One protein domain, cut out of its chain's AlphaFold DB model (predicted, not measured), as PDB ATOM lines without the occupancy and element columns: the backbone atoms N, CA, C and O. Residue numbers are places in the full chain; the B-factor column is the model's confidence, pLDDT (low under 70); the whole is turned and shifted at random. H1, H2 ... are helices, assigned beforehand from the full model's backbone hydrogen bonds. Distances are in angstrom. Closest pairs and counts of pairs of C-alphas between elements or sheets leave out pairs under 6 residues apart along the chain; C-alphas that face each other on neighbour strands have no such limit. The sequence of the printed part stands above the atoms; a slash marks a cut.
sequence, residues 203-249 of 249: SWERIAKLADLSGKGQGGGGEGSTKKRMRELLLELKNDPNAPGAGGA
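This is residues 203 to 249 of the 249 residues of the protein "Clathrin light chain" of Endocarpon pusillum (strain Z07020 / HMAS-L-300199) (UniProt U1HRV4). Two helices make an uneven V: short H1 begins beside the last part of longer H2, and a long loop, residues 211 to 225, bridges the open side. That loop and the tail, residues 240 to 249, lie towards opposite ends of the long axis. The printed part has 47 residues with two named helices, H1 then H2, and no named strand; it is all helix by class, with 22 residues in named elements, under half. It is only just loose, close to compact, with a radius of gyration of the C-alphas of 11.7 A, and elongated, 35 by 18 by 12 A.

Start at H1, residues 203 to 210, which touches H2, residues 226 to 239; their closest C-alphas, Trp 204 and Lys 238, are 5.0 A apart. H2 touches H1 with residues 234 to 238 alone. They run opposite ways at a steep tilt of 53 degrees. In both, every O i to N i+4 pair is within hydrogen-bond range.

Find C-alpha 203 at (216.015, 212.801, 273.336), where H1 begins. H2 runs 20.2 A from C-alpha 226 to C-alpha 239 at (224.007, 208.513, 266.563).

The farthest C-alphas, Glu 223 and Ala 249, are 36.3 A apart. The printed part has no cut, and the H1 to H2 link is long. Look for pLDDT under 70 at residues 214 to 224 and 245 to 249.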
ATOM      1  N   SER A 203     216.269 213.263 271.956       80.25
ATOM      2  CA  SER A 203     216.015 212.801 273.336       80.25
ATOM      3  C   SER A 203     217.081 211.815 273.845       80.25
ATOM      4  O   SER A 203     217.407 211.815 275.032       80.25
ATOM      5  N   TRP A 204     217.697 211.051 272.941       82.31
ATOM      6  CA  TRP A 204     218.796 210.130 273.232       82.31
ATOM      7  C   TRP A 204     220.126 210.824 273.516       82.31
ATOM      8  O   TRP A 204     220.878 210.362 274.371       82.31
ATOM      9  N   GLU A 205     220.401 211.964 272.884       79.38
ATOM     10  CA  GLU A 205     221.606 212.748 273.156       79.38
ATOM     11  C   GLU A 205     221.589 213.348 274.572       79.38
ATOM     12  O   GLU A 205     222.619 213.384 275.249       79.38
ATOM     13  N   ARG A 206     220.400 213.716 275.073       79.81
ATOM     14  CA  ARG A 206     220.199 214.147 276.469       79.81
ATOM     15  C   ARG A 206     220.437 213.007 277.459       79.81
ATOM     16  O   ARG A 206     221.151 213.179 278.444       79.81
ATOM     17  N   ILE A 207     219.886 211.825 277.176       80.94
ATOM     18  CA  ILE A 207     220.063 210.626 278.012       80.94
ATOM     19  C   ILE A 207     221.536 210.197 278.040       80.94
ATOM     20  O   ILE A 207     222.060 209.890 279.106       80.94
ATOM     21  N   ALA A 208     222.229 210.235 276.901       80.19
ATOM     22  CA  ALA A 208     223.643 209.875 276.801       80.19
ATOM     23  C   ALA A 208     224.583 210.843 277.542       80.19
ATOM     24  O   ALA A 208     225.646 210.418 277.983       80.19
ATOM     25  N   LYS A 209     224.211 212.125 277.690       79.06
ATOM     26  CA  LYS A 209     224.954 213.107 278.506       79.06
ATOM     27  C   LYS A 209     224.751 212.907 280.015       79.06
ATOM     28  O   LYS A 209     225.648 213.223 280.789       79.06
ATOM     29  N   LEU A 210     223.588 212.402 280.434       79.19
ATOM     30  CA  LEU A 210     223.264 212.133 281.843       79.19
ATOM     31  C   LEU A 210     223.740 210.751 282.314       79.19
ATOM     32  O   LEU A 210     224.033 210.562 283.493       79.19
ATOM     33  N   ALA A 211     223.782 209.776 281.408       79.19
ATOM     34  CA  ALA A 211     224.229 208.424 281.702       79.19
ATOM     35  C   ALA A 211     225.761 208.333 281.668       79.19
ATOM     36  O   ALA A 211     226.402 208.756 280.710       79.19
ATOM     37  N   ASP A 212     226.358 207.708 282.687       74.06
ATOM     38  CA  ASP A 212     227.789 207.401 282.684       74.06
ATOM     39  C   ASP A 212     228.096 206.259 281.697       74.06
ATOM     40  O   ASP A 212     227.993 205.064 281.999       74.06
ATOM     41  N   LEU A 213     228.471 206.648 280.479       74.50
ATOM     42  CA  LEU A 213     228.868 205.735 279.410       74.50
ATOM     43  C   LEU A 213     230.354 205.333 279.492       74.50
ATOM     44  O   LEU A 213     230.812 204.558 278.651       74.50
ATOM     45  N   SER A 214     231.110 205.792 280.503       69.12
ATOM     46  CA  SER A 214     232.550 205.518 280.628       69.12
ATOM     47  C   SER A 214     232.863 204.045 280.900       69.12
ATOM     48  O   SER A 214     234.007 203.629 280.713       69.12
ATOM     49  N   GLY A 215     231.898 203.260 281.397       64.25
ATOM     50  CA  GLY A 215     232.102 201.843 281.718       64.25
ATOM     51  C   GLY A 215     233.174 201.577 282.785       64.25
ATOM     52  O   GLY A 215     233.592 200.434 282.948       64.25
ATOM     53  N   LYS A 216     233.625 202.604 283.518       61.78
ATOM     54  CA  LYS A 216     234.650 202.504 284.563       61.78
ATOM     55  C   LYS A 216     234.009 202.473 285.953       61.78
ATOM     56  O   LYS A 216     232.983 203.097 286.192       61.78
ATOM     57  N   GLY A 217     234.623 201.736 286.878       64.94
ATOM     58  CA  GLY A 217     234.194 201.653 288.280       64.94
ATOM     59  C   GLY A 217     233.048 200.669 288.557       64.94
ATOM     60  O   GLY A 217     232.660 199.867 287.709       64.94
ATOM     61  N   GLN A 218     232.497 200.729 289.773       62.44
ATOM     62  CA  GLN A 218     231.497 199.784 290.304       62.44
ATOM     63  C   GLN A 218     230.159 199.802 289.524       62.44
ATOM     64  O   GLN A 218     229.447 198.797 289.455       62.44
ATOM     65  N   GLY A 219     229.840 200.919 288.857       61.88
ATOM     66  CA  GLY A 219     228.720 201.037 287.910       61.88
ATOM     67  C   GLY A 219     229.028 200.504 286.502       61.88
ATOM     68  O   GLY A 219     228.116 200.175 285.741       61.88
ATOM     69  N   GLY A 220     230.313 200.345 286.183       63.91
ATOM     70  CA  GLY A 220     230.872 200.114 284.858       63.91
ATOM     71  C   GLY A 220     230.740 198.704 284.294       63.91
ATOM     72  O   GLY A 220     231.158 198.513 283.163       63.91
ATOM     73  N   GLY A 221     230.112 197.761 285.012       62.81
ATOM     74  CA  GLY A 221     229.703 196.422 284.551       62.81
ATOM     75  C   GLY A 221     230.602 195.802 283.474       62.81
ATOM     76  O   GLY A 221     230.438 196.134 282.300       62.81
ATOM     77  N   GLY A 222     231.504 194.908 283.894       63.62
ATOM     78  CA  GLY A 222     232.569 194.325 283.071       63.62
ATOM     79  C   GLY A 222     232.132 193.669 281.755       63.62
ATOM     80  O   GLY A 222     230.950 193.576 281.421       63.62
ATOM     81  N   GLU A 223     233.122 193.224 280.987       60.75
ATOM     82  CA  GLU A 223     232.952 192.637 279.657       60.75
ATOM     83  C   GLU A 223     231.857 191.552 279.630       60.75
ATOM     84  O   GLU A 223     231.900 190.585 280.383       60.75
ATOM     85  N   GLY A 224     230.825 191.749 278.797       67.56
ATOM     86  CA  GLY A 224     229.667 190.847 278.688       67.56
ATOM     87  C   GLY A 224     228.461 191.193 279.574       67.56
ATOM     88  O   GLY A 224     227.404 190.584 279.414       67.56
ATOM     89  N   SER A 225     228.559 192.191 280.460       76.06
ATOM     90  CA  SER A 225     227.440 192.633 281.304       76.06
ATOM     91  C   SER A 225     226.300 193.260 280.491       76.06
ATOM     92  O   SER A 225     226.530 193.987 279.523       76.06
ATOM     93  N   THR A 226     225.056 193.092 280.950       77.94
ATOM     94  CA  THR A 226     223.875 193.823 280.450       77.94
ATOM     95  C   THR A 226     224.103 195.338 280.418       77.94
ATOM     96  O   THR A 226     223.604 196.017 279.526       77.94
ATOM     97  N   LYS A 227     224.925 195.872 281.333       78.44
ATOM     98  CA  LYS A 227     225.304 197.295 281.363       78.44
ATOM     99  C   LYS A 227     226.196 197.703 280.179       78.44
ATOM    100  O   LYS A 227     226.106 198.840 279.733       78.44
ATOM    101  N   LYS A 228     227.020 196.793 279.641       81.19
ATOM    102  CA  LYS A 228     227.795 197.007 278.404       81.19
ATOM    103  C   LYS A 228     226.865 197.061 277.191       81.19
ATOM    104  O   LYS A 228     226.915 198.029 276.446       81.19
ATOM    105  N   ARG A 229     225.942 196.097 277.076       82.19
ATOM    106  CA  ARG A 229     224.927 196.078 276.003       82.19
ATOM    107  C   ARG A 229     224.035 197.323 276.029       82.19
ATOM    108  O   ARG A 229     223.743 197.893 274.990       82.19
ATOM    109  N   MET A 230     223.642 197.776 277.222       83.31
ATOM    110  CA  MET A 230     222.890 199.022 277.405       83.31
ATOM    111  C   MET A 230     223.685 200.248 276.932       83.31
ATOM    112  O   MET A 230     223.117 201.105 276.269       83.31
ATOM    113  N   ARG A 231     224.992 200.333 277.231       83.62
ATOM    114  CA  ARG A 231     225.847 201.424 276.727       83.62
ATOM    115  C   ARG A 231     225.963 201.416 275.208       83.62
ATOM    116  O   ARG A 231     225.848 202.472 274.603       83.62
ATOM    117  N   GLU A 232     226.182 200.247 274.613       84.75
ATOM    118  CA  GLU A 232     226.263 200.083 273.155       84.75
ATOM    119  C   GLU A 232     224.956 200.530 272.482       84.75
ATOM    120  O   GLU A 232     224.994 201.359 271.576       84.75
ATOM    121  N   LEU A 233     223.805 200.099 273.010       85.94
ATOM    122  CA  LEU A 233     222.487 200.507 272.521       85.94
ATOM    123  C   LEU A 233     222.258 202.026 272.648       85.94
ATOM    124  O   LEU A 233     221.768 202.662 271.721       85.94
ATOM    125  N   LEU A 234     222.634 202.633 273.781       85.00
ATOM    126  CA  LEU A 234     222.509 204.083 273.997       85.00
ATOM    127  C   LEU A 234     223.416 204.901 273.064       85.00
ATOM    128  O   LEU A 234     223.039 205.999 272.659       85.00
ATOM    129  N   LEU A 235     224.595 204.382 272.714       84.75
ATOM    130  CA  LEU A 235     225.493 205.009 271.742       84.75
ATOM    131  C   LEU A 235     224.943 204.912 270.313       84.75
ATOM    132  O   LEU A 235     225.069 205.872 269.555       84.75
ATOM    133  N   GLU A 236     224.316 203.793 269.952       86.25
ATOM    134  CA  GLU A 236     223.654 203.608 268.656       86.25
ATOM    135  C   GLU A 236     222.452 204.555 268.504       86.25
ATOM    136  O   GLU A 236     222.400 205.338 267.559       86.25
ATOM    137  N   LEU A 237     221.565 204.596 269.504       84.06
ATOM    138  CA  LEU A 237     220.395 205.485 269.547       84.06
ATOM    139  C   LEU A 237     220.755 206.978 269.564       84.06
ATOM    140  O   LEU A 237     219.985 207.807 269.086       84.06
ATOM    141  N   LYS A 238     221.920 207.340 270.116       81.38
ATOM    142  CA  LYS A 238     222.443 208.712 270.070       81.38
ATOM    143  C   LYS A 238     222.846 209.124 268.649       81.38
ATOM    144  O   LYS A 238     222.661 210.282 268.289       81.38
ATOM    145  N   ASN A 239     223.450 208.214 267.885       81.31
ATOM    146  CA  ASN A 239     224.007 208.513 266.563       81.31
ATOM    147  C   ASN A 239     222.998 208.305 265.419       81.31
ATOM    148  O   ASN A 239     223.252 208.773 264.310       81.31
ATOM    149  N   ASP A 240     221.881 207.615 265.667       81.25
ATOM    150  CA  ASP A 240     220.835 207.367 264.674       81.25
ATOM    151  C   ASP A 240     219.865 208.568 264.543       81.25
ATOM    152  O   ASP A 240     219.131 208.885 265.486       81.25
ATOM    153  N   PRO A 241     219.803 209.235 263.371       73.56
ATOM    154  CA  PRO A 241     218.889 210.353 263.131       73.56
ATOM    155  C   PRO A 241     217.408 209.942 263.020       73.56
ATOM    156  O   PRO A 241     216.543 210.810 263.124       73.56
ATOM    157  N   ASN A 242     217.097 208.653 262.824       77.25
ATOM    158  CA  ASN A 242     215.729 208.116 262.767       77.25
ATOM    159  C   ASN A 242     215.291 207.446 264.079       77.25
ATOM    160  O   ASN A 242     214.223 206.828 264.133       77.25
ATOM    161  N   ALA A 243     216.087 207.569 265.143       73.44
ATOM    162  CA  ALA A 243     215.750 206.986 266.429       73.44
ATOM    163  C   ALA A 243     214.403 207.530 266.961       73.44
ATOM    164  O   ALA A 243     214.088 208.717 266.805       73.44
ATOM    165  N   PRO A 244     213.592 206.697 267.636       74.81
ATOM    166  CA  PRO A 244     212.328 207.140 268.218       74.81
ATOM    167  C   PRO A 244     212.580 208.270 269.229       74.81
ATOM    168  O   PRO A 244     213.328 208.089 270.185       74.81
ATOM    169  N   GLY A 245     211.982 209.445 269.014       69.19
ATOM    170  CA  GLY A 245     212.234 210.652 269.821       69.19
ATOM    171  C   GLY A 245     213.350 211.576 269.301       69.19
ATOM    172  O   GLY A 245     213.750 212.493 270.028       69.19
ATOM    173  N   ALA A 246     213.851 211.341 268.078       65.94
ATOM    174  CA  ALA A 246     214.745 212.242 267.339       65.94
ATOM    175  C   ALA A 246     214.007 213.421 266.673       65.94
ATOM    176  O   ALA A 246     214.538 214.528 266.630       65.94
ATOM    177  N   GLY A 247     212.763 213.218 266.223       57.41
ATOM    178  CA  GLY A 247     211.842 214.305 265.881       57.41
ATOM    179  C   GLY A 247     211.180 214.817 267.158       57.41
ATOM    180  O   GLY A 247     210.363 214.108 267.737       57.41
ATOM    181  N   GLY A 248     211.593 215.988 267.640       52.56
ATOM    182  CA  GLY A 248     211.075 216.573 268.878       52.56
ATOM    183  C   GLY A 248     209.547 216.708 268.881       52.56
ATOM    184  O   GLY A 248     208.952 217.075 267.868       52.56
ATOM    185  N   ALA A 249     208.945 216.408 270.031       38.75
ATOM    186  CA  ALA A 249     207.657 216.954 270.451       38.75
ATOM    187  C   ALA A 249     207.921 218.106 271.424       38.75
ATOM    188  O   ALA A 249     208.913 217.991 272.187       38.75
TER     189      ALA A 249